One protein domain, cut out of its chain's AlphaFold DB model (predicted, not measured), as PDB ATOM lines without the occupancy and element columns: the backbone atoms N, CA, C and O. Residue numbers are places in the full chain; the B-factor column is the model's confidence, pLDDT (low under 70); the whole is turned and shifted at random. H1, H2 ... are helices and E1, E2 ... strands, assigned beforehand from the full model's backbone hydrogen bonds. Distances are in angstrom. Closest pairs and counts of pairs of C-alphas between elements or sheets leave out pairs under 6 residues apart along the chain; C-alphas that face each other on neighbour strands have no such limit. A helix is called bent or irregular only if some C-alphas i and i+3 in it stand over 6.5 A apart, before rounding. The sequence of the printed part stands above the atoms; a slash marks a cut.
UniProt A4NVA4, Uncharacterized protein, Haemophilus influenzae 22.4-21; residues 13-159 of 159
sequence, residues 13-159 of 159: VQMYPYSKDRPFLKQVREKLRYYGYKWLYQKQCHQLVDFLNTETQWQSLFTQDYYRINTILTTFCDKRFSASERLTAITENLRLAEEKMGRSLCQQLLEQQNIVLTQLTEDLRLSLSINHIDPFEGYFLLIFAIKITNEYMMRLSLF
ATOM      1  N   VAL A  13     263.652 398.493 588.373       93.25
ATOM      2  CA  VAL A  13     263.105 397.955 589.629       93.25
ATOM      3  C   VAL A  13     264.056 396.941 590.262       93.25
ATOM      4  O   VAL A  13     264.216 396.950 591.474       93.25
ATOM      5  N   GLN A  14     264.718 396.107 589.455       94.25
ATOM      6  CA  GLN A  14     265.727 395.164 589.950       94.25
ATOM      7  C   GLN A  14     266.970 395.883 590.479       94.25
ATOM      8  O   GLN A  14     267.517 395.479 591.498       94.25
ATOM      9  N   MET A  15     267.402 396.956 589.809       93.19
ATOM     10  CA  MET A  15     268.596 397.707 590.209       93.19
ATOM     11  C   MET A  15     268.349 398.646 591.400       93.19
ATOM     12  O   MET A  15     269.273 398.931 592.156       93.19
ATOM     13  N   TYR A  16     267.114 399.125 591.580       92.44
ATOM     14  CA  TYR A  16     266.715 400.020 592.671       92.44
ATOM     15  C   TYR A  16     265.429 399.534 593.370       92.44
ATOM     16  O   TYR A  16     264.390 400.204 593.286       92.44
ATOM     17  N   PRO A  17     265.467 398.396 594.089       90.19
ATOM     18  CA  PRO A  17     264.271 397.776 594.673       90.19
ATOM     19  C   PRO A  17     263.555 398.684 595.685       90.19
ATOM     20  O   PRO A  17     262.327 398.747 595.700       90.19
ATOM     21  N   TYR A  18     264.317 399.470 596.452       89.62
ATOM     22  CA  TYR A  18     263.809 400.392 597.478       89.62
ATOM     23  C   TYR A  18     263.524 401.807 596.959       89.62
ATOM     24  O   TYR A  18     263.366 402.742 597.743       89.62
ATOM     25  N   SER A  19     263.510 402.033 595.638       87.50
ATOM     26  CA  SER A  19     263.256 403.390 595.132       87.50
ATOM     27  C   SER A  19     261.835 403.864 595.452       87.50
ATOM     28  O   SER A  19     261.633 405.044 595.719       87.50
ATOM     29  N   LYS A  20     260.854 402.954 595.524       86.00
ATOM     30  CA  LYS A  20     259.458 403.297 595.856       86.00
ATOM     31  C   LYS A  20     259.309 403.985 597.218       86.00
ATOM     32  O   LYS A  20     258.423 404.820 597.361       86.00
ATOM     33  N   ASP A  21     260.207 403.692 598.156       90.19
ATOM     34  CA  ASP A  21     260.202 404.248 599.513       90.19
ATOM     35  C   ASP A  21     260.845 405.647 599.579       90.19
ATOM     36  O   ASP A  21     260.840 406.313 600.614       90.19
ATOM     37  N   ARG A  22     261.423 406.123 598.467       88.62
ATOM     38  CA  ARG A  22     262.075 407.436 598.374       88.62
ATOM     39  C   ARG A  22     261.074 408.521 597.963       88.62
ATOM     40  O   ARG A  22     260.118 408.241 597.247       88.62
ATOM     41  N   PRO A  23     261.318 409.799 598.307       93.31
ATOM     42  CA  PRO A  23     260.522 410.918 597.804       93.31
ATOM     43  C   PRO A  23     260.392 410.916 596.274       93.31
ATOM     44  O   PRO A  23     261.375 410.670 595.572       93.31
ATOM     45  N   PHE A  24     259.210 411.265 595.757       91.75
ATOM     46  CA  PHE A  24     258.875 411.205 594.325       91.75
ATOM     47  C   PHE A  24     259.933 411.844 593.408       91.75
ATOM     48  O   PHE A  24     260.366 411.233 592.434       91.75
ATOM     49  N   LEU A  25     260.432 413.037 593.756       92.94
ATOM     50  CA  LEU A  25     261.475 413.721 592.981       92.94
ATOM     51  C   LEU A  25     262.777 412.909 592.879       92.94
ATOM     52  O   LEU A  25     263.425 412.911 591.830       92.94
ATOM     53  N   LYS A  26     263.159 412.186 593.942       89.69
ATOM     54  CA  LYS A  26     264.332 411.299 593.917       89.69
ATOM     55  C   LYS A  26     264.085 410.107 592.993       89.69
ATOM     56  O   LYS A  26     264.957 409.811 592.181       89.69
ATOM     57  N   GLN A  27     262.892 409.512 593.038       91.62
ATOM     58  CA  GLN A  27     262.519 408.410 592.142       91.62
ATOM     59  C   GLN A  27     262.602 408.824 590.671       91.62
ATOM     60  O   GLN A  27     263.202 408.127 589.857       91.62
ATOM     61  N   VAL A  28     262.032 409.983 590.323       93.12
ATOM     62  CA  VAL A  28     262.048 410.497 588.944       93.12
ATOM     63  C   VAL A  28     263.482 410.730 588.476       93.12
ATOM     64  O   VAL A  28     263.857 410.270 587.398       93.12
ATOM     65  N   ARG A  29     264.316 411.371 589.303       93.00
ATOM     66  CA  ARG A  29     265.730 411.600 588.980       93.00
ATOM     67  C   ARG A  29     266.498 410.291 588.780       93.00
ATOM     68  O   ARG A  29     267.291 410.195 587.847       93.00
ATOM     69  N   GLU A  30     266.279 409.294 589.635       92.38
ATOM     70  CA  GLU A  30     266.904 407.971 589.520       92.38
ATOM     71  C   GLU A  30     266.463 407.243 588.248       92.38
ATOM     72  O   GLU A  30     267.311 406.717 587.529       92.38
ATOM     73  N   LYS A  31     265.162 407.265 587.926       94.25
ATOM     74  CA  LYS A  31     264.630 406.690 586.681       94.25
ATOM     75  C   LYS A  31     265.243 407.353 585.457       94.25
ATOM     76  O   LYS A  31     265.765 406.656 584.593       94.25
ATOM     77  N   LEU A  32     265.212 408.685 585.395       94.94
ATOM     78  CA  LEU A  32     265.770 409.442 584.274       94.94
ATOM     79  C   LEU A  32     267.256 409.142 584.088       94.94
ATOM     80  O   LEU A  32     267.690 408.878 582.971       94.94
ATOM     81  N   ARG A  33     268.024 409.114 585.182       94.50
ATOM     82  CA  ARG A  33     269.446 408.757 585.142       94.50
ATOM     83  C   ARG A  33     269.657 407.339 584.616       94.50
ATOM     84  O   ARG A  33     270.481 407.146 583.732       94.50
ATOM     85  N   TYR A  34     268.919 406.365 585.146       95.75
ATOM     86  CA  TYR A  34     269.032 404.970 584.728       95.75
ATOM     87  C   TYR A  34     268.740 404.799 583.237       95.75
ATOM     88  O   TYR A  34     269.572 404.263 582.512       95.75
ATOM     89  N   TYR A  35     267.583 405.275 582.768       96.50
ATOM     90  CA  TYR A  35     267.204 405.120 581.364       96.50
ATOM     91  C   TYR A  35     268.101 405.947 580.440       96.50
ATOM     92  O   TYR A  35     268.488 405.452 579.385       96.50
ATOM     93  N   GLY A  36     268.494 407.153 580.859       97.44
ATOM     94  CA  GLY A  36     269.418 408.005 580.115       97.44
ATOM     95  C   GLY A  36     270.782 407.346 579.912       97.44
ATOM     96  O   GLY A  36     271.246 407.250 578.780       97.44
ATOM     97  N   TYR A  37     271.400 406.823 580.977       96.06
ATOM     98  CA  TYR A  37     272.687 406.129 580.861       96.06
ATOM     99  C   TYR A  37     272.576 404.779 580.164       96.06
ATOM    100  O   TYR A  37     273.452 404.439 579.375       96.06
ATOM    101  N   LYS A  38     271.500 404.019 580.394       95.88
ATOM    102  CA  LYS A  38     271.275 402.752 579.689       95.88
ATOM    103  C   LYS A  38     271.152 402.960 578.181       95.88
ATOM    104  O   LYS A  38     271.668 402.151 577.420       95.88
ATOM    105  N   TRP A  39     270.484 404.031 577.757       97.12
ATOM    106  CA  TRP A  39     270.390 404.400 576.347       97.12
ATOM    107  C   TRP A  39     271.738 404.886 575.802       97.12
ATOM    108  O   TRP A  39     272.218 404.359 574.802       97.12
ATOM    109  N   LEU A  40     272.400 405.815 576.502       97.00
ATOM    110  CA  LEU A  40     273.691 406.372 576.086       97.00
ATOM    111  C   LEU A  40     274.787 405.299 575.948       97.00
ATOM    112  O   LEU A  40     275.601 405.358 575.029       97.00
ATOM    113  N   TYR A  41     274.799 404.311 576.843       97.00
ATOM    114  CA  TYR A  41     275.793 403.233 576.892       97.00
ATOM    115  C   TYR A  41     275.213 401.880 576.476       97.00
ATOM    116  O   TYR A  41     275.679 400.827 576.921       97.00
ATOM    117  N   GLN A  42     274.187 401.887 575.617       96.88
ATOM    118  CA  GLN A  42     273.485 400.677 575.196       96.88
ATOM    119  C   GLN A  42     274.447 399.631 574.627       96.88
ATOM    120  O   GLN A  42     274.337 398.456 574.976       96.88
ATOM    121  N   LYS A  43     275.414 400.040 573.797       97.69
ATOM    122  CA  LYS A  43     276.416 399.133 573.216       97.69
ATOM    123  C   LYS A  43     277.184 398.376 574.304       97.69
ATOM    124  O   LYS A  43     277.231 397.152 574.272       97.69
ATOM    125  N   GLN A  44     277.726 399.089 575.289       98.06
ATOM    126  CA  GLN A  44     278.503 398.488 576.373       98.06
ATOM    127  C   GLN A  44     277.639 397.617 577.288       98.06
ATOM    128  O   GLN A  44     278.094 396.576 577.748       98.06
ATOM    129  N   CYS A  45     276.375 397.997 577.505       97.56
ATOM    130  CA  CYS A  45     275.421 397.165 578.237       97.56
ATOM    131  C   CYS A  45     275.210 395.807 577.550       97.56
ATOM    132  O   CYS A  45     275.214 394.786 578.230       97.56
ATOM    133  N   HIS A  46     275.060 395.786 576.219       97.50
ATOM    134  CA  HIS A  46     274.932 394.537 575.457       97.50
ATOM    135  C   HIS A  46     276.217 393.713 575.524       97.50
ATOM    136  O   HIS A  46     276.159 392.537 575.853       97.50
ATOM    137  N   GLN A  47     277.380 394.340 575.329       98.12
ATOM    138  CA  GLN A  47     278.663 393.636 575.406       98.12
ATOM    139  C   GLN A  47     278.919 393.019 576.791       98.12
ATOM    140  O   GLN A  47     279.449 391.915 576.881       98.12
ATOM    141  N   LEU A  48     278.521 393.698 577.874       97.88
ATOM    142  CA  LEU A  48     278.594 393.133 579.223       97.88
ATOM    143  C   LEU A  48     277.652 391.932 579.381       97.88
ATOM    144  O   LEU A  48     278.038 390.924 579.965       97.88
ATOM    145  N   VAL A  49     276.427 392.018 578.857       97.56
ATOM    146  CA  VAL A  49     275.471 390.900 578.871       97.56
ATOM    147  C   VAL A  49     276.010 389.706 578.080       97.56
ATOM    148  O   VAL A  49     275.949 388.582 578.574       97.56
ATOM    149  N   ASP A  50     276.577 389.932 576.896       97.62
ATOM    150  CA  ASP A  50     277.187 388.883 576.070       97.62
ATOM    151  C   ASP A  50     278.362 388.218 576.795       97.62
ATOM    152  O   ASP A  50     278.472 386.989 576.824       97.62
ATOM    153  N   PHE A  51     279.199 389.022 577.457       97.62
ATOM    154  CA  PHE A  51     280.269 388.525 578.314       97.62
ATOM    155  C   PHE A  51     279.720 387.649 579.447       97.62
ATOM    156  O   PHE A  51     280.168 386.520 579.596       97.62
ATOM    157  N   LEU A  52     278.716 388.107 580.204       97.00
ATOM    158  CA  LEU A  52     278.139 387.349 581.327       97.00
ATOM    159  C   LEU A  52     277.388 386.086 580.886       97.00
ATOM    160  O   LEU A  52     277.264 385.127 581.648       97.00
ATOM    161  N   ASN A  53     276.875 386.062 579.660       96.56
ATOM    162  CA  ASN A  53     276.273 384.871 579.070       96.56
ATOM    163  C   ASN A  53     277.311 383.879 578.532       96.56
ATOM    164  O   ASN A  53     277.018 382.686 578.446       96.56
ATOM    165  N   THR A  54     278.516 384.351 578.215       95.12
ATOM    166  CA  THR A  54     279.663 383.508 577.857       95.12
ATOM    167  C   THR A  54     280.324 382.952 579.122       95.12
ATOM    168  O   THR A  54     280.376 381.738 579.321       95.12
ATOM    169  N   GLU A  55     280.713 383.834 580.043       93.81
ATOM    170  CA  GLU A  55     281.366 383.524 581.319       93.81
ATOM    171  C   GLU A  55     280.344 383.375 582.453       93.81
ATOM    172  O   GLU A  55     280.309 384.131 583.427       93.81
ATOM    173  N   THR A  56     279.478 382.368 582.311       93.19
ATOM    174  CA  THR A  56     278.273 382.178 583.146       93.19
ATOM    175  C   THR A  56     278.502 382.144 584.662       93.19
ATOM    176  O   THR A  56     277.585 382.464 585.415       93.19
ATOM    177  N   GLN A  57     279.705 381.809 585.140       93.12
ATOM    178  CA  GLN A  57     280.005 381.783 586.578       93.12
ATOM    179  C   GLN A  57     279.800 383.150 587.250       93.12
ATOM    180  O   GLN A  57     279.289 383.231 588.368       93.12
ATOM    181  N   TRP A  58     280.125 384.231 586.533       95.62
ATOM    182  CA  TRP A  58     280.086 385.593 587.059       95.62
ATOM    183  C   TRP A  58     278.673 386.173 587.100       95.62
ATOM    184  O   TRP A  58     278.464 387.228 587.690       95.62
ATOM    185  N   GLN A  59     277.671 385.488 586.541       95.75
ATOM    186  CA  GLN A  59     276.279 385.939 586.628       95.75
ATOM    187  C   GLN A  59     275.801 386.056 588.078       95.75
ATOM    188  O   GLN A  59     275.057 386.981 588.410       95.75
ATOM    189  N   SER A  60     276.236 385.143 588.952       94.88
ATOM    190  CA  SER A  60     275.882 385.156 590.377       94.88
ATOM    191  C   SER A  60     276.322 386.457 591.057       94.88
ATOM    192  O   SER A  60     275.536 387.058 591.785       94.88
ATOM    193  N   LEU A  61     277.507 386.973 590.710       95.69
ATOM    194  CA  LEU A  61     278.028 388.240 591.223       95.69
ATOM    195  C   LEU A  61     277.051 389.400 590.983       95.69
ATOM    196  O   LEU A  61     276.830 390.211 591.876       95.69
ATOM    197  N   PHE A  62     276.455 389.481 589.793       95.69
ATOM    198  CA  PHE A  62     275.551 390.578 589.421       95.69
ATOM    199  C   PHE A  62     274.085 390.315 589.768       95.69
ATOM    200  O   PHE A  62     273.303 391.255 589.838       95.69
ATOM    201  N   THR A  63     273.687 389.057 589.959       94.50
ATOM    202  CA  THR A  63     272.308 388.706 590.340       94.50
ATOM    203  C   THR A  63     272.086 388.745 591.849       94.50
ATOM    204  O   THR A  63     270.968 389.010 592.279       94.50
ATOM    205  N   GLN A  64     273.140 388.550 592.649       93.06
ATOM    206  CA  GLN A  64     273.113 388.781 594.097       93.06
ATOM    207  C   GLN A  64     272.907 390.261 594.437       93.06
ATOM    208  O   GLN A  64     272.195 390.583 595.384       93.06
ATOM    209  N   ASP A  65     273.512 391.156 593.653       93.56
ATOM    210  CA  ASP A  65     273.303 392.595 593.759       93.56
ATOM    211  C   ASP A  65     273.346 393.253 592.375       93.56
ATOM    212  O   ASP A  65     274.408 393.534 591.812       93.56
ATOM    213  N   TYR A  66     272.157 393.543 591.841       94.88
ATOM    214  CA  TYR A  66     272.011 394.199 590.546       94.88
ATOM    215  C   TYR A  66     272.578 395.619 590.526       94.88
ATOM    216  O   TYR A  66     272.887 396.118 589.441       94.88
ATOM    217  N   TYR A  67     272.752 396.275 591.679       94.19
ATOM    218  CA  TYR A  67     273.336 397.614 591.742       94.19
ATOM    219  C   TYR A  67     274.777 397.642 591.214       94.19
ATOM    220  O   TYR A  67     275.205 398.655 590.663       94.19
ATOM    221  N   ARG A  68     275.491 396.507 591.250       95.25
ATOM    222  CA  ARG A  68     276.826 396.353 590.648       95.25
ATOM    223  C   ARG A  68     276.859 396.664 589.161       95.25
ATOM    224  O   ARG A  68     277.868 397.147 588.676       95.25
ATOM    225  N   ILE A  69     275.763 396.461 588.430       94.62
ATOM    226  CA  ILE A  69     275.683 396.829 587.007       94.62
ATOM    227  C   ILE A  69     275.786 398.347 586.807       94.62
ATOM    228  O   ILE A  69     276.156 398.822 585.735       94.62
ATOM    229  N   ASN A  70     275.517 399.153 587.834       95.12
ATOM    230  CA  ASN A  70     275.647 400.598 587.720       95.12
ATOM    231  C   ASN A  70     277.105 401.036 587.467       95.12
ATOM    232  O   ASN A  70     277.322 402.159 587.007       95.12
ATOM    233  N   THR A  71     278.094 400.167 587.703       94.81
ATOM    234  CA  THR A  71     279.512 400.435 587.419       94.81
ATOM    235  C   THR A  71     279.762 400.704 585.936       94.81
ATOM    236  O   THR A  71     280.460 401.654 585.584       94.81
ATOM    237  N   ILE A  72     279.107 399.964 585.030       96.38
ATOM    238  CA  ILE A  72     279.244 400.227 583.593       96.38
ATOM    239  C   ILE A  72     278.568 401.550 583.198       96.38
ATOM    240  O   ILE A  72     279.080 402.300 582.359       96.38
ATOM    241  N   LEU A  73     277.449 401.878 583.849       94.38
ATOM    242  CA  LEU A  73     276.660 403.076 583.559       94.38
ATOM    243  C   LEU A  73     277.285 404.363 584.099       94.38
ATOM    244  O   LEU A  73     277.033 405.428 583.544       94.38
ATOM    245  N   THR A  74     278.065 404.283 585.178       93.56
ATOM    246  CA  THR A  74     278.523 405.468 585.913       93.56
ATOM    247  C   THR A  74     280.040 405.527 586.031       93.56
ATOM    248  O   THR A  74     280.655 406.349 585.358       93.56
ATOM    249  N   THR A  75     280.646 404.673 586.853       94.50
ATOM    250  CA  THR A  75     282.083 404.680 587.137       94.50
ATOM    251  C   THR A  75     282.563 403.288 587.530       94.50
ATOM    252  O   THR A  75     281.803 402.521 588.108       94.50
ATOM    253  N   PHE A  76     283.824 402.961 587.259       94.56
ATOM    254  CA  PHE A  76     284.442 401.736 587.764       94.56
ATOM    255  C   PHE A  76     285.942 401.962 587.937       94.56
ATOM    256  O   PHE A  76     286.607 402.271 586.952       94.56
ATOM    257  N   CYS A  77     286.433 401.844 589.170       90.44
ATOM    258  CA  CYS A  77     287.777 402.146 589.679       90.44
ATOM    259  C   CYS A  77     288.247 403.600 589.471       90.44
ATOM    260  O   CYS A  77     288.727 404.231 590.407       90.44
ATOM    261  N   ASP A  78     288.055 404.169 588.281       90.50
ATOM    262  CA  ASP A  78     288.404 405.543 587.932       90.50
ATOM    263  C   ASP A  78     287.190 406.273 587.318       90.50
ATOM    264  O   ASP A  78     286.415 405.727 586.527       90.50
ATOM    265  N   LYS A  79     287.017 407.546 587.689       90.75
ATOM    266  CA  LYS A  79     285.989 408.454 587.148       90.75
ATOM    267  C   LYS A  79     286.314 408.969 585.751       90.75
ATOM    268  O   LYS A  79     285.431 409.495 585.078       90.75
ATOM    269  N   ARG A  80     287.569 408.848 585.326       93.06
ATOM    270  CA  ARG A  80     288.059 409.277 584.012       93.06
ATOM    271  C   ARG A  80     287.788 408.243 582.927       93.06
ATOM    272  O   ARG A  80     287.766 408.612 581.758       93.06
ATOM    273  N   PHE A  81     287.545 406.986 583.300       94.88
ATOM    274  CA  PHE A  81     287.256 405.927 582.342       94.88
ATOM    275  C   PHE A  81     285.963 406.205 581.577       94.88
ATOM    276  O   PHE A  81     284.886 406.386 582.153       94.88
ATOM    277  N   SER A  82     286.064 406.158 580.254       96.06
ATOM    278  CA  SER A  82     284.943 406.053 579.328       96.06
ATOM    279  C   SER A  82     284.159 404.757 579.551       96.06
ATOM    280  O   SER A  82     284.633 403.810 580.174       96.06
ATOM    281  N   ALA A  83     282.948 404.665 578.996       96.31
ATOM    282  CA  ALA A  83     282.149 403.440 579.101       96.31
ATOM    283  C   ALA A  83     282.866 402.206 578.529       96.31
ATOM    284  O   ALA A  83     282.712 401.110 579.062       96.31
ATOM    285  N   SER A  84     283.662 402.377 577.469       97.44
ATOM    286  CA  SER A  84     284.447 401.287 576.884       97.44
ATOM    287  C   SER A  84     285.588 400.854 577.805       97.44
ATOM    288  O   SER A  84     285.762 399.662 578.014       97.44
ATOM    289  N   GLU A  85     286.314 401.798 578.411       97.88
ATOM    290  CA  GLU A  85     287.375 401.481 579.383       97.88
ATOM    291  C   GLU A  85     286.804 400.818 580.637       97.88
ATOM    292  O   GLU A  85     287.366 399.836 581.113       97.88
ATOM    293  N   ARG A  86     285.640 401.270 581.125       97.88
ATOM    294  CA  ARG A  86     284.934 400.608 582.233       97.88
ATOM    295  C   ARG A  86     284.560 399.171 581.885       97.88
ATOM    296  O   ARG A  86     284.756 398.286 582.708       97.88
ATOM    297  N   LEU A  87     284.045 398.922 580.679       98.19
ATOM    298  CA  LEU A  87     283.728 397.567 580.220       98.19
ATOM    299  C   LEU A  87     284.980 396.683 580.181       98.19
ATOM    300  O   LEU A  87     284.955 395.570 580.708       98.19
ATOM    301  N   THR A  88     286.062 397.172 579.574       97.81
ATOM    302  CA  THR A  88     287.340 396.458 579.518       97.81
ATOM    303  C   THR A  88     287.828 396.140 580.926       97.81
ATOM    304  O   THR A  88     288.000 394.970 581.242       97.81
ATOM    305  N   ALA A  89     287.910 397.138 581.808       97.06
ATOM    306  CA  ALA A  89     288.358 396.955 583.183       97.06
ATOM    307  C   ALA A  89     287.492 395.947 583.956       97.06
ATOM    308  O   ALA A  89     288.029 395.069 584.623       97.06
ATOM    309  N   ILE A  90     286.159 396.019 583.835       97.56
ATOM    310  CA  ILE A  90     285.240 395.052 584.456       97.56
ATOM    311  C   ILE A  90     285.524 393.632 583.951       97.56
ATOM    312  O   ILE A  90     285.697 392.716 584.750       97.56
ATOM    313  N   THR A  91     285.556 393.431 582.633       97.69
ATOM    314  CA  THR A  91     285.691 392.086 582.048       97.69
ATOM    315  C   THR A  91     287.084 391.492 582.258       97.69
ATOM    316  O   THR A  91     287.201 390.300 582.538       97.69
ATOM    317  N   GLU A  92     288.137 392.307 582.188       96.31
ATOM    318  CA  GLU A  92     289.508 391.895 582.487       96.31
ATOM    319  C   GLU A  92     289.689 391.572 583.964       96.31
ATOM    320  O   GLU A  92     290.275 390.540 584.272       96.31
ATOM    321  N   ASN A  93     289.133 392.369 584.881       94.94
ATOM    322  CA  ASN A  93     289.199 392.080 586.314       94.94
ATOM    323  C   ASN A  93     288.584 390.708 586.641       94.94
ATOM    324  O   ASN A  93     289.184 389.922 587.371       94.94
ATOM    325  N   LEU A  94     287.438 390.379 586.035       96.31
ATOM    326  CA  LEU A  94     286.786 389.077 586.212       96.31
ATOM    327  C   LEU A  94     287.582 387.923 585.579       96.31
ATOM    328  O   LEU A  94     287.702 386.859 586.182       96.31
ATOM    329  N   ARG A  95     288.172 388.124 584.394       95.88
ATOM    330  CA  ARG A  95     289.049 387.117 583.767       95.88
ATOM    331  C   ARG A  95     290.324 386.886 584.570       95.88
ATOM    332  O   ARG A  95     290.700 385.741 584.783       95.88
ATOM    333  N   LEU A  96     290.961 387.953 585.045       94.50
ATOM    334  CA  LEU A  96     292.162 387.882 585.873       94.50
ATOM    335  C   LEU A  96     291.874 387.197 587.206       94.50
ATOM    336  O   LEU A  96     292.683 386.393 587.661       94.50
ATOM    337  N   ALA A  97     290.721 387.473 587.817       93.56
ATOM    338  CA  ALA A  97     290.286 386.782 589.022       93.56
ATOM    339  C   ALA A  97     290.261 385.262 588.799       93.56
ATOM    340  O   ALA A  97     290.864 384.515 589.567       93.56
ATOM    341  N   GLU A  98     289.646 384.807 587.709       93.75
ATOM    342  CA  GLU A  98     289.621 383.389 587.353       93.75
ATOM    343  C   GLU A  98     290.999 382.828 586.985       93.75
ATOM    344  O   GLU A  98     291.342 381.736 587.431       93.75
ATOM    345  N   GLU A  99     291.810 383.569 586.228       94.38
ATOM    346  CA  GLU A  99     293.165 383.156 585.848       94.38
ATOM    347  C   GLU A  99     294.062 382.955 587.079       94.38
ATOM    348  O   GLU A  99     294.809 381.980 587.153       94.38
ATOM    349  N   LYS A 100     293.996 383.868 588.057       92.31
ATOM    350  CA  LYS A 100     294.880 383.856 589.232       92.31
ATOM    351  C   LYS A 100     294.391 382.945 590.352       92.31
ATOM    352  O   LYS A 100     295.216 382.352 591.039       92.31
ATOM    353  N   MET A 101     293.081 382.848 590.559       91.62
ATOM    354  CA  MET A 101     292.502 382.093 591.677       91.62
ATOM    355  C   MET A 101     291.990 380.713 591.273       91.62
ATOM    356  O   MET A 101     291.801 379.841 592.121       91.62
ATOM    357  N   GLY A 102     291.763 380.506 589.978       93.19
ATOM    358  CA  GLY A 102     291.091 379.331 589.460       93.19
ATOM    359  C   GLY A 102     289.579 379.382 589.684       93.19
ATOM    360  O   GLY A 102     289.057 379.943 590.651       93.19
ATOM    361  N   ARG A 103     288.856 378.708 588.791       93.38
ATOM    362  CA  ARG A 103     287.389 378.664 588.783       93.38
ATOM    363  C   ARG A 103     286.771 378.147 590.086       93.38
ATOM    364  O   ARG A 103     285.740 378.655 590.513       93.38
ATOM    365  N   SER A 104     287.405 377.162 590.728       94.19
ATOM    366  CA  SER A 104     286.915 376.579 591.987       94.19
ATOM    367  C   SER A 104     286.882 377.609 593.119       94.19
ATOM    368  O   SER A 104     285.862 377.763 593.787       94.19
ATOM    369  N   LEU A 105     287.968 378.375 593.292       93.44
ATOM    370  CA  LEU A 105     288.043 379.391 594.341       93.44
ATOM    371  C   LEU A 105     287.105 380.567 594.045       93.44
ATOM    372  O   LEU A 105     286.448 381.060 594.956       93.44
ATOM    373  N   CYS A 106     286.978 380.975 592.775       95.25
ATOM    374  CA  CYS A 106     285.992 381.976 592.361       95.25
ATOM    375  C   CYS A 106     284.564 381.538 592.694       95.25
ATOM    376  O   CYS A 106     283.798 382.317 593.256       95.25
ATOM    377  N   GLN A 107     284.205 380.287 592.397       94.75
ATOM    378  CA  GLN A 107     282.888 379.752 592.734       94.75
ATOM    379  C   GLN A 107     282.669 379.730 594.251       94.75
ATOM    380  O   GLN A 107     281.650 380.231 594.726       94.75
ATOM    381  N   GLN A 108     283.648 379.239 595.012       95.44
ATOM    382  CA  GLN A 108     283.594 379.267 596.470       95.44
ATOM    383  C   GLN A 108     283.400 380.699 596.995       95.44
ATOM    384  O   GLN A 108     282.631 380.912 597.928       95.44
ATOM    385  N   LEU A 109     284.054 381.691 596.384       95.12
ATOM    386  CA  LEU A 109     283.968 383.090 596.802       95.12
ATOM    387  C   LEU A 109     282.577 383.659 596.523       95.12
ATOM    388  O   LEU A 109     282.032 384.383 597.350       95.12
ATOM    389  N   LEU A 110     281.990 383.315 595.378       95.06
ATOM    390  CA  LEU A 110     280.637 383.720 595.003       95.06
ATOM    391  C   LEU A 110     279.565 383.050 595.874       95.06
ATOM    392  O   LEU A 110     278.506 383.633 596.095       95.06
ATOM    393  N   GLU A 111     279.821 381.849 596.390       94.56
ATOM    394  CA  GLU A 111     278.911 381.147 597.300       94.56
ATOM    395  C   GLU A 111     279.042 381.655 598.743       94.56
ATOM    396  O   GLU A 111     278.046 381.989 599.381       94.56
ATOM    397  N   GLN A 112     280.271 381.756 599.251       94.88
ATOM    398  CA  GLN A 112     280.554 382.078 600.653       94.88
ATOM    399  C   GLN A 112     280.649 383.586 600.919       94.88
ATOM    400  O   GLN A 112     280.634 384.001 602.075       94.88
ATOM    401  N   GLN A 113     280.775 384.411 599.872       93.38
ATOM    402  CA  GLN A 113     281.018 385.868 599.906       93.38
ATOM    403  C   GLN A 113     282.334 386.298 600.578       93.38
ATOM    404  O   GLN A 113     282.760 387.451 600.447       93.38
ATOM    405  N   ASN A 114     282.993 385.386 601.290       93.00
ATOM    406  CA  ASN A 114     284.235 385.581 602.010       93.00
ATOM    407  C   ASN A 114     284.997 384.253 602.105       93.00
ATOM    408  O   ASN A 114     284.418 383.228 602.454       93.00
ATOM    409  N   ILE A 115     286.298 384.287 601.833       92.81
ATOM    410  CA  ILE A 115     287.217 383.160 601.981       92.81
ATOM    411  C   ILE A 115     288.406 383.624 602.811       92.81
ATOM    412  O   ILE A 115     289.037 384.632 602.495       92.81
ATOM    413  N   VAL A 116     288.766 382.862 603.843       91.69
ATOM    414  CA  VAL A 116     290.025 383.073 604.565       91.69
ATOM    415  C   VAL A 116     291.172 382.547 603.706       91.69
ATOM    416  O   VAL A 116     291.221 381.360 603.401       91.69
ATOM    417  N   LEU A 117     292.085 383.435 603.313       90.12
ATOM    418  CA  LEU A 117     293.252 383.081 602.503       90.12
ATOM    419  C   LEU A 117     294.384 382.544 603.373       90.12
ATOM    420  O   LEU A 117     295.041 381.571 603.017       90.12
ATOM    421  N   THR A 118     294.627 383.194 604.511       90.19
ATOM    422  CA  THR A 118     295.649 382.765 605.461       90.19
ATOM    423  C   THR A 118     295.401 383.347 606.847       90.19
ATOM    424  O   THR A 118     294.827 384.431 607.000       90.19
ATOM    425  N   GLN A 119     295.863 382.621 607.857       88.88
ATOM    426  CA  GLN A 119     295.973 383.092 609.226       88.88
ATOM    427  C   GLN A 119     297.418 383.576 609.427       88.88
ATOM    428  O   GLN A 119     298.351 382.781 609.362       88.88
ATOM    429  N   LEU A 120     297.606 384.885 609.611       86.19
ATOM    430  CA  LEU A 120     298.927 385.509 609.749       86.19
ATOM    431  C   LEU A 120     299.481 385.358 611.174       86.19
ATOM    432  O   LEU A 120     300.672 385.126 611.347       86.19
ATOM    433  N   THR A 121     298.617 385.472 612.185       87.06
ATOM    434  CA  THR A 121     298.907 385.197 613.607       87.06
ATOM    435  C   THR A 121     297.660 384.613 614.270       87.06
ATOM    436  O   THR A 121     296.623 384.552 613.622       87.06
ATOM    437  N   GLU A 122     297.688 384.220 615.546       81.81
ATOM    438  CA  GLU A 122     296.479 383.734 616.246       81.81
ATOM    439  C   GLU A 122     295.294 384.713 616.160       81.81
ATOM    440  O   GLU A 122     294.143 384.289 616.021       81.81
ATOM    441  N   ASP A 123     295.588 386.015 616.115       86.62
ATOM    442  CA  ASP A 123     294.572 387.058 616.069       86.62
ATOM    443  C   ASP A 123     294.420 387.713 614.696       86.62
ATOM    444  O   ASP A 123     293.383 388.305 614.430       86.62
ATOM    445  N   LEU A 124     295.387 387.619 613.784       85.88
ATOM    446  CA  LEU A 124     295.312 388.295 612.488       85.88
ATOM    447  C   LEU A 124     295.041 387.307 611.354       85.88
ATOM    448  O   LEU A 124     295.822 386.386 611.121       85.88
ATOM    449  N   ARG A 125     293.988 387.558 610.571       89.62
ATOM    450  CA  ARG A 125     293.685 386.807 609.344       89.62
ATOM    451  C   ARG A 125     293.569 387.708 608.127       89.62
ATOM    452  O   ARG A 125     293.066 388.827 608.222       89.62
ATOM    453  N   LEU A 126     293.981 387.175 606.983       90.88
ATOM    454  CA  LEU A 126     293.739 387.751 605.668       90.88
ATOM    455  C   LEU A 126     292.614 386.973 604.990       90.88
ATOM    456  O   LEU A 126     292.626 385.743 604.931       90.88
ATOM    457  N   SER A 127     291.627 387.688 604.473       91.94
ATOM    458  CA  SER A 127     290.486 387.106 603.774       91.94
ATOM    459  C   SER A 127     290.229 387.841 602.468       91.94
ATOM    460  O   SER A 127     290.401 389.054 602.390       91.94
ATOM    461  N   LEU A 128     289.796 387.109 601.452       92.69
ATOM    462  CA  LEU A 128     289.257 387.658 600.219       92.69
ATOM    463  C   LEU A 128     287.738 387.694 600.332       92.69
ATOM    464  O   LEU A 128     287.121 386.704 600.715       92.69
ATOM    465  N   SER A 129     287.123 388.819 599.999       93.06
ATOM    466  CA  SER A 129     285.679 388.998 600.077       93.06
ATOM    467  C   SER A 129     285.139 389.626 598.811       93.06
ATOM    468  O   SER A 129     285.830 390.387 598.138       93.06
ATOM    469  N   ILE A 130     283.870 389.367 598.525       94.31
ATOM    470  CA  ILE A 130     283.122 390.179 597.580       94.31
ATOM    471  C   ILE A 130     282.922 391.588 598.168       94.31
ATOM    472  O   ILE A 130     282.624 391.757 599.353       94.31
ATOM    473  N   ASN A 131     283.083 392.616 597.337       91.62
ATOM    474  CA  ASN A 131     282.849 393.998 597.728       91.62
ATOM    475  C   ASN A 131     281.343 394.282 597.830       91.62
ATOM    476  O   ASN A 131     280.604 394.262 596.839       91.62
ATOM    477  N   HIS A 132     280.892 394.552 599.053       87.75
ATOM    478  CA  HIS A 132     279.529 394.995 599.357       87.75
ATOM    479  C   HIS A 132     279.464 396.461 599.799       87.75
ATOM    480  O   HIS A 132     278.375 396.962 600.060       87.75
ATOM    481  N   ILE A 133     280.615 397.127 599.943       86.06
ATOM    482  CA  ILE A 133     280.702 398.501 600.444       86.06
ATOM    483  C   ILE A 133     280.485 399.464 599.285       86.06
ATOM    484  O   ILE A 133     279.546 400.258 599.307       86.06
ATOM    485  N   ASP A 134     281.337 399.356 598.266       87.75
ATOM    486  CA  ASP A 134     281.231 400.175 597.070       87.75
ATOM    487  C   ASP A 134     281.717 399.409 595.828       87.75
ATOM    488  O   ASP A 134     282.923 399.325 595.584       87.75
ATOM    489  N   PRO A 135     280.807 398.864 594.997       89.44
ATOM    490  CA  PRO A 135     281.201 398.138 593.794       89.44
ATOM    491  C   PRO A 135     281.880 399.026 592.742       89.44
ATOM    492  O   PRO A 135     282.455 398.500 591.788       89.44
ATOM    493  N   PHE A 136     281.832 400.355 592.889       92.69
ATOM    494  CA  PHE A 136     282.538 401.282 592.011       92.69
ATOM    495  C   PHE A 136     284.049 401.273 592.214       92.69
ATOM    496  O   PHE A 136     284.754 401.703 591.309       92.69
ATOM    497  N   GLU A 137     284.549 400.773 593.342       89.94
ATOM    498  CA  GLU A 137     285.988 400.663 593.615       89.94
ATOM    499  C   GLU A 137     286.567 399.304 593.186       89.94
ATOM    500  O   GLU A 137     287.777 399.116 593.187       89.94
ATOM    501  N   GLY A 138     285.713 398.371 592.759       92.38
ATOM    502  CA  GLY A 138     286.078 397.002 592.398       92.38
ATOM    503  C   GLY A 138     285.138 395.984 593.044       92.38
ATOM    504  O   GLY A 138     284.423 396.295 593.997       92.38
ATOM    505  N   TYR A 139     285.113 394.751 592.534       94.25
ATOM    506  CA  TYR A 139     284.191 393.712 593.027       94.25
ATOM    507  C   TYR A 139     284.756 392.825 594.130       94.25
ATOM    508  O   TYR A 139     283.999 392.079 594.749       94.25
ATOM    509  N   PHE A 140     286.058 392.902 594.384       92.81
ATOM    510  CA  PHE A 140     286.754 392.076 595.361       92.81
ATOM    511  C   PHE A 140     287.486 392.969 596.356       92.81
ATOM    512  O   PHE A 140     287.966 394.038 595.994       92.81
ATOM    513  N   LEU A 141     287.570 392.520 597.602       90.31
ATOM    514  CA  LEU A 141     288.277 393.194 598.681       90.31
ATOM    515  C   LEU A 141     289.180 392.203 599.398       90.31
ATOM    516  O   LEU A 141     288.741 391.114 599.775       90.31
ATOM    517  N   LEU A 142     290.415 392.618 599.662       87.25
ATOM    518  CA  LEU A 142     291.242 391.982 600.677       87.25
ATOM    519  C   LEU A 142     290.929 392.614 602.026       87.25
ATOM    520  O   LEU A 142     290.971 393.830 602.174       87.25
ATOM    521  N   ILE A 143     290.598 391.773 603.000       86.19
ATOM    522  CA  ILE A 143     290.255 392.174 604.359       86.19
ATOM    523  C   ILE A 143     291.298 391.587 605.300       86.19
ATOM    524  O   ILE A 143     291.417 390.368 605.431       86.19
ATOM    525  N   PHE A 144     291.996 392.463 606.011       83.19
ATOM    526  CA  PHE A 144     292.714 392.100 607.227       83.19
ATOM    527  C   PHE A 144     291.744 392.201 608.395       83.19
ATOM    528  O   PHE A 144     291.126 393.245 608.583       83.19
ATOM    529  N   ALA A 145     291.581 391.123 609.156       80.38
ATOM    530  CA  ALA A 145     290.750 391.112 610.351       80.38
ATOM    531  C   ALA A 145     291.600 390.718 611.555       80.38
ATOM    532  O   ALA A 145     292.221 389.655 611.553       80.38
ATOM    533  N   ILE A 146     291.598 391.579 612.573       77.00
ATOM    534  CA  ILE A 146     292.207 391.312 613.875       77.00
ATOM    535  C   ILE A 146     291.098 390.842 614.816       77.00
ATOM    536  O   ILE A 146     290.096 391.530 615.015       77.00
ATOM    537  N   LYS A 147     291.273 389.663 615.394       62.47
ATOM    538  CA  LYS A 147     290.473 389.118 616.476       62.47
ATOM    539  C   LYS A 147     290.935 389.789 617.763       62.47
ATOM    540  O   LYS A 147     291.769 389.273 618.487       62.47
ATOM    541  N   ILE A 148     290.403 390.972 618.042       56.84
ATOM    542  CA  ILE A 148     290.547 391.555 619.374       56.84
ATOM    543  C   ILE A 148     289.532 390.843 620.265       56.84
ATOM    544  O   ILE A 148     288.362 390.705 619.898       56.84
ATOM    545  N   THR A 149     289.989 390.330 621.404       49.97
ATOM    546  CA  THR A 149     289.132 389.802 622.466       49.97
ATOM    547  C   THR A 149     288.067 390.867 622.765       49.97
ATOM    548  O   THR A 149     288.385 391.938 623.264       49.97
ATOM    549  N   ASN A 150     286.818 390.581 622.382       41.06
ATOM    550  CA  ASN A 150     285.666 391.492 622.300       41.06
ATOM    551  C   ASN A 150     285.664 392.497 621.117       41.06
ATOM    552  O   ASN A 150     286.077 393.647 621.207       41.06
ATOM    553  N   GLU A 151     285.058 392.033 620.019       44.12
ATOM    554  CA  GLU A 151     284.013 392.747 619.263       44.12
ATOM    555  C   GLU A 151     284.331 393.983 618.396       44.12
ATOM    556  O   GLU A 151     283.421 394.755 618.113       44.12
ATOM    557  N   TYR A 152     285.537 394.144 617.835       43.75
ATOM    558  CA  TYR A 152     285.741 395.164 616.784       43.75
ATOM    559  C   TYR A 152     286.590 394.664 615.606       43.75
ATOM    560  O   TYR A 152     287.804 394.503 615.705       43.75
ATOM    561  N   MET A 153     285.941 394.443 614.452       43.53
ATOM    562  CA  MET A 153     286.610 394.187 613.171       43.53
ATOM    563  C   MET A 153     287.099 395.504 612.558       43.53
ATOM    564  O   MET A 153     286.320 396.238 611.950       43.53
ATOM    565  N   MET A 154     288.398 395.780 612.665       43.34
ATOM    566  CA  MET A 154     289.046 396.825 611.870       43.34
ATOM    567  C   MET A 154     289.277 396.280 610.453       43.34
ATOM    568  O   MET A 154     289.958 395.270 610.302       43.34
ATOM    569  N   ARG A 155     288.667 396.896 609.429       48.44
ATOM    570  CA  ARG A 155     288.774 396.484 608.018       48.44
ATOM    571  C   ARG A 155     289.629 397.487 607.248       48.44
ATOM    572  O   ARG A 155     289.243 398.643 607.113       48.44
ATOM    573  N   LEU A 156     290.763 397.032 606.724       41.38
ATOM    574  CA  LEU A 156     291.564 397.770 605.745       41.38
ATOM    575  C   LEU A 156     291.214 397.248 604.352       41.38
ATOM    576  O   LEU A 156     291.339 396.049 604.121       41.38
ATOM    577  N   SER A 157     290.762 398.138 603.466       37.22
ATOM    578  CA  SER A 157     290.514 397.849 602.048       37.22
ATOM    579  C   SER A 157     291.726 398.330 601.250       37.22
ATOM    580  O   SER A 157     292.137 399.477 601.417       37.22
ATOM    581  N   LEU A 158     292.321 397.465 600.429       36.88
ATOM    582  CA  LEU A 158     293.390 397.837 599.497       36.88
ATOM    583  C   LEU A 158     292.832 397.811 598.068       36.88
ATOM    584  O   LEU A 158     292.160 396.843 597.708       36.88
ATOM    585  N   PHE A 159     293.087 398.902 597.335       38.16
ATOM    586  CA  PHE A 159     292.674 399.177 595.953       38.16
ATOM    587  C   PHE A 159     293.481 398.376 594.927       38.16
ATOM    588  O   PHE A 159     294.705 398.220 595.149       38.16
TER     589      PHE A 159
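Overview. This is residues 13 to 159 of the 159 residues of an uncharacterized protein of Haemophilus influenzae 22.4-21 (UniProt A4NVA4). Two angled pairs of helices nest together, H3 with H4 inside the bent helix H6, so that H3 runs beside H6a and H4 beside H6b. H5 packs under H6a, H2 with H1 makes the far end, and a strongly twisted three-stranded sheet makes the other end, next to H6b. The final residues, 147 to 159, fold back alongside E3. The printed part has 147 residues, mostly helix, with six named helices and then three named strands, the antiparallel sheet E1 E2 E3. It is only just compact, close to loose, with a radius of gyration of the C-alphas of 17.4 A and spans of 51 by 38 by 28 A.

Arrangement. H1, residues 17 to 21, is irregular, with C-alphas 17 and 20 7.4 A apart. It is close to but not clearly touching H2, residues 24 to 40; their closest C-alphas, Ser 19 and Gln 27, are 5.9 A apart. H3 is residues 42 to 54. H4, residues 56 to 64, is only just irregular, with C-alphas 57 and 60 6.54 A apart. H3 and H4 touch only at the corner, only just, with 3 pairs of C-alphas within 8 A; the closest are Leu 52 and Gln 59, 5.8 A. H5, residues 66 to 73, only just touches H2 with 3 such pairs; the closest are Tyr 37 and Leu 73, 5.7 A. H6, residues 83 to 112, the hub, was assigned as one helix by its hydrogen bonds but is bent: C-alphas 100 and 103 are 9.1 A apart. Its arms H6a, residues 83 to 100, and H6b, residues 103 to 112, are about perpendicular at 76 degrees. H6a touches H3 at a shallow tilt of 15 degrees, the same way, closest at C-alphas Gln 44 and Leu 87, 6.6 A. H6a touches H5 at a steep tilt of 55 degrees, opposite ways, closest at C-alphas Ile 72 and Arg 86, 5.9 A. H6b only just touches H4 with 3 pairs, at a shallow tilt of 17 degrees, the same way; the closest C-alphas are Leu 61 and Leu 110, 6.4 A. E1, residues 114 to 119, E2, residues 124 to 130, and E3, residues 140 to 146, form a meander, each strand the antiparallel neighbour of the one before, in two hairpins. N 115 and O 128 are 2.8 A apart, and N 127 and O 143 2.9 A, within hydrogen-bond range. H6b is on the sheet, making two layers, a helix on one face of a sheet; it stands up from the sheet at 49 degrees, with a height over the sheet of 8.6 A. Every O i to N i+4 pair is within range in H2, H3, H6a and H6b; the counts are 0 of 1 in H1, 2 of 5 in H4 and 0 of 4 in H5, against O i to N i+3 counts of 1 of 2, 4 of 6 and 5 of 5.

Along the chain. H1 begins at C-alpha 17, (264.271, 397.776, 594.673). From first to last C-alpha H2 measures 24.0 A, H3 18.4 A, H6a 25.5 A, and E2 and E3 19.3 A each. H6a begins at C-alpha 83, (282.149, 403.440, 579.101), and E3 ends at C-alpha 146, (292.207, 391.312, 613.875).

Size, cuts and confidence. The C-alphas farthest apart, Trp 39 and Glu 122, are 52.0 A apart. The printed part has no cut and no long link. Mean pLDDT of the printed part is 89.0; residues 147 to 159 are under 70.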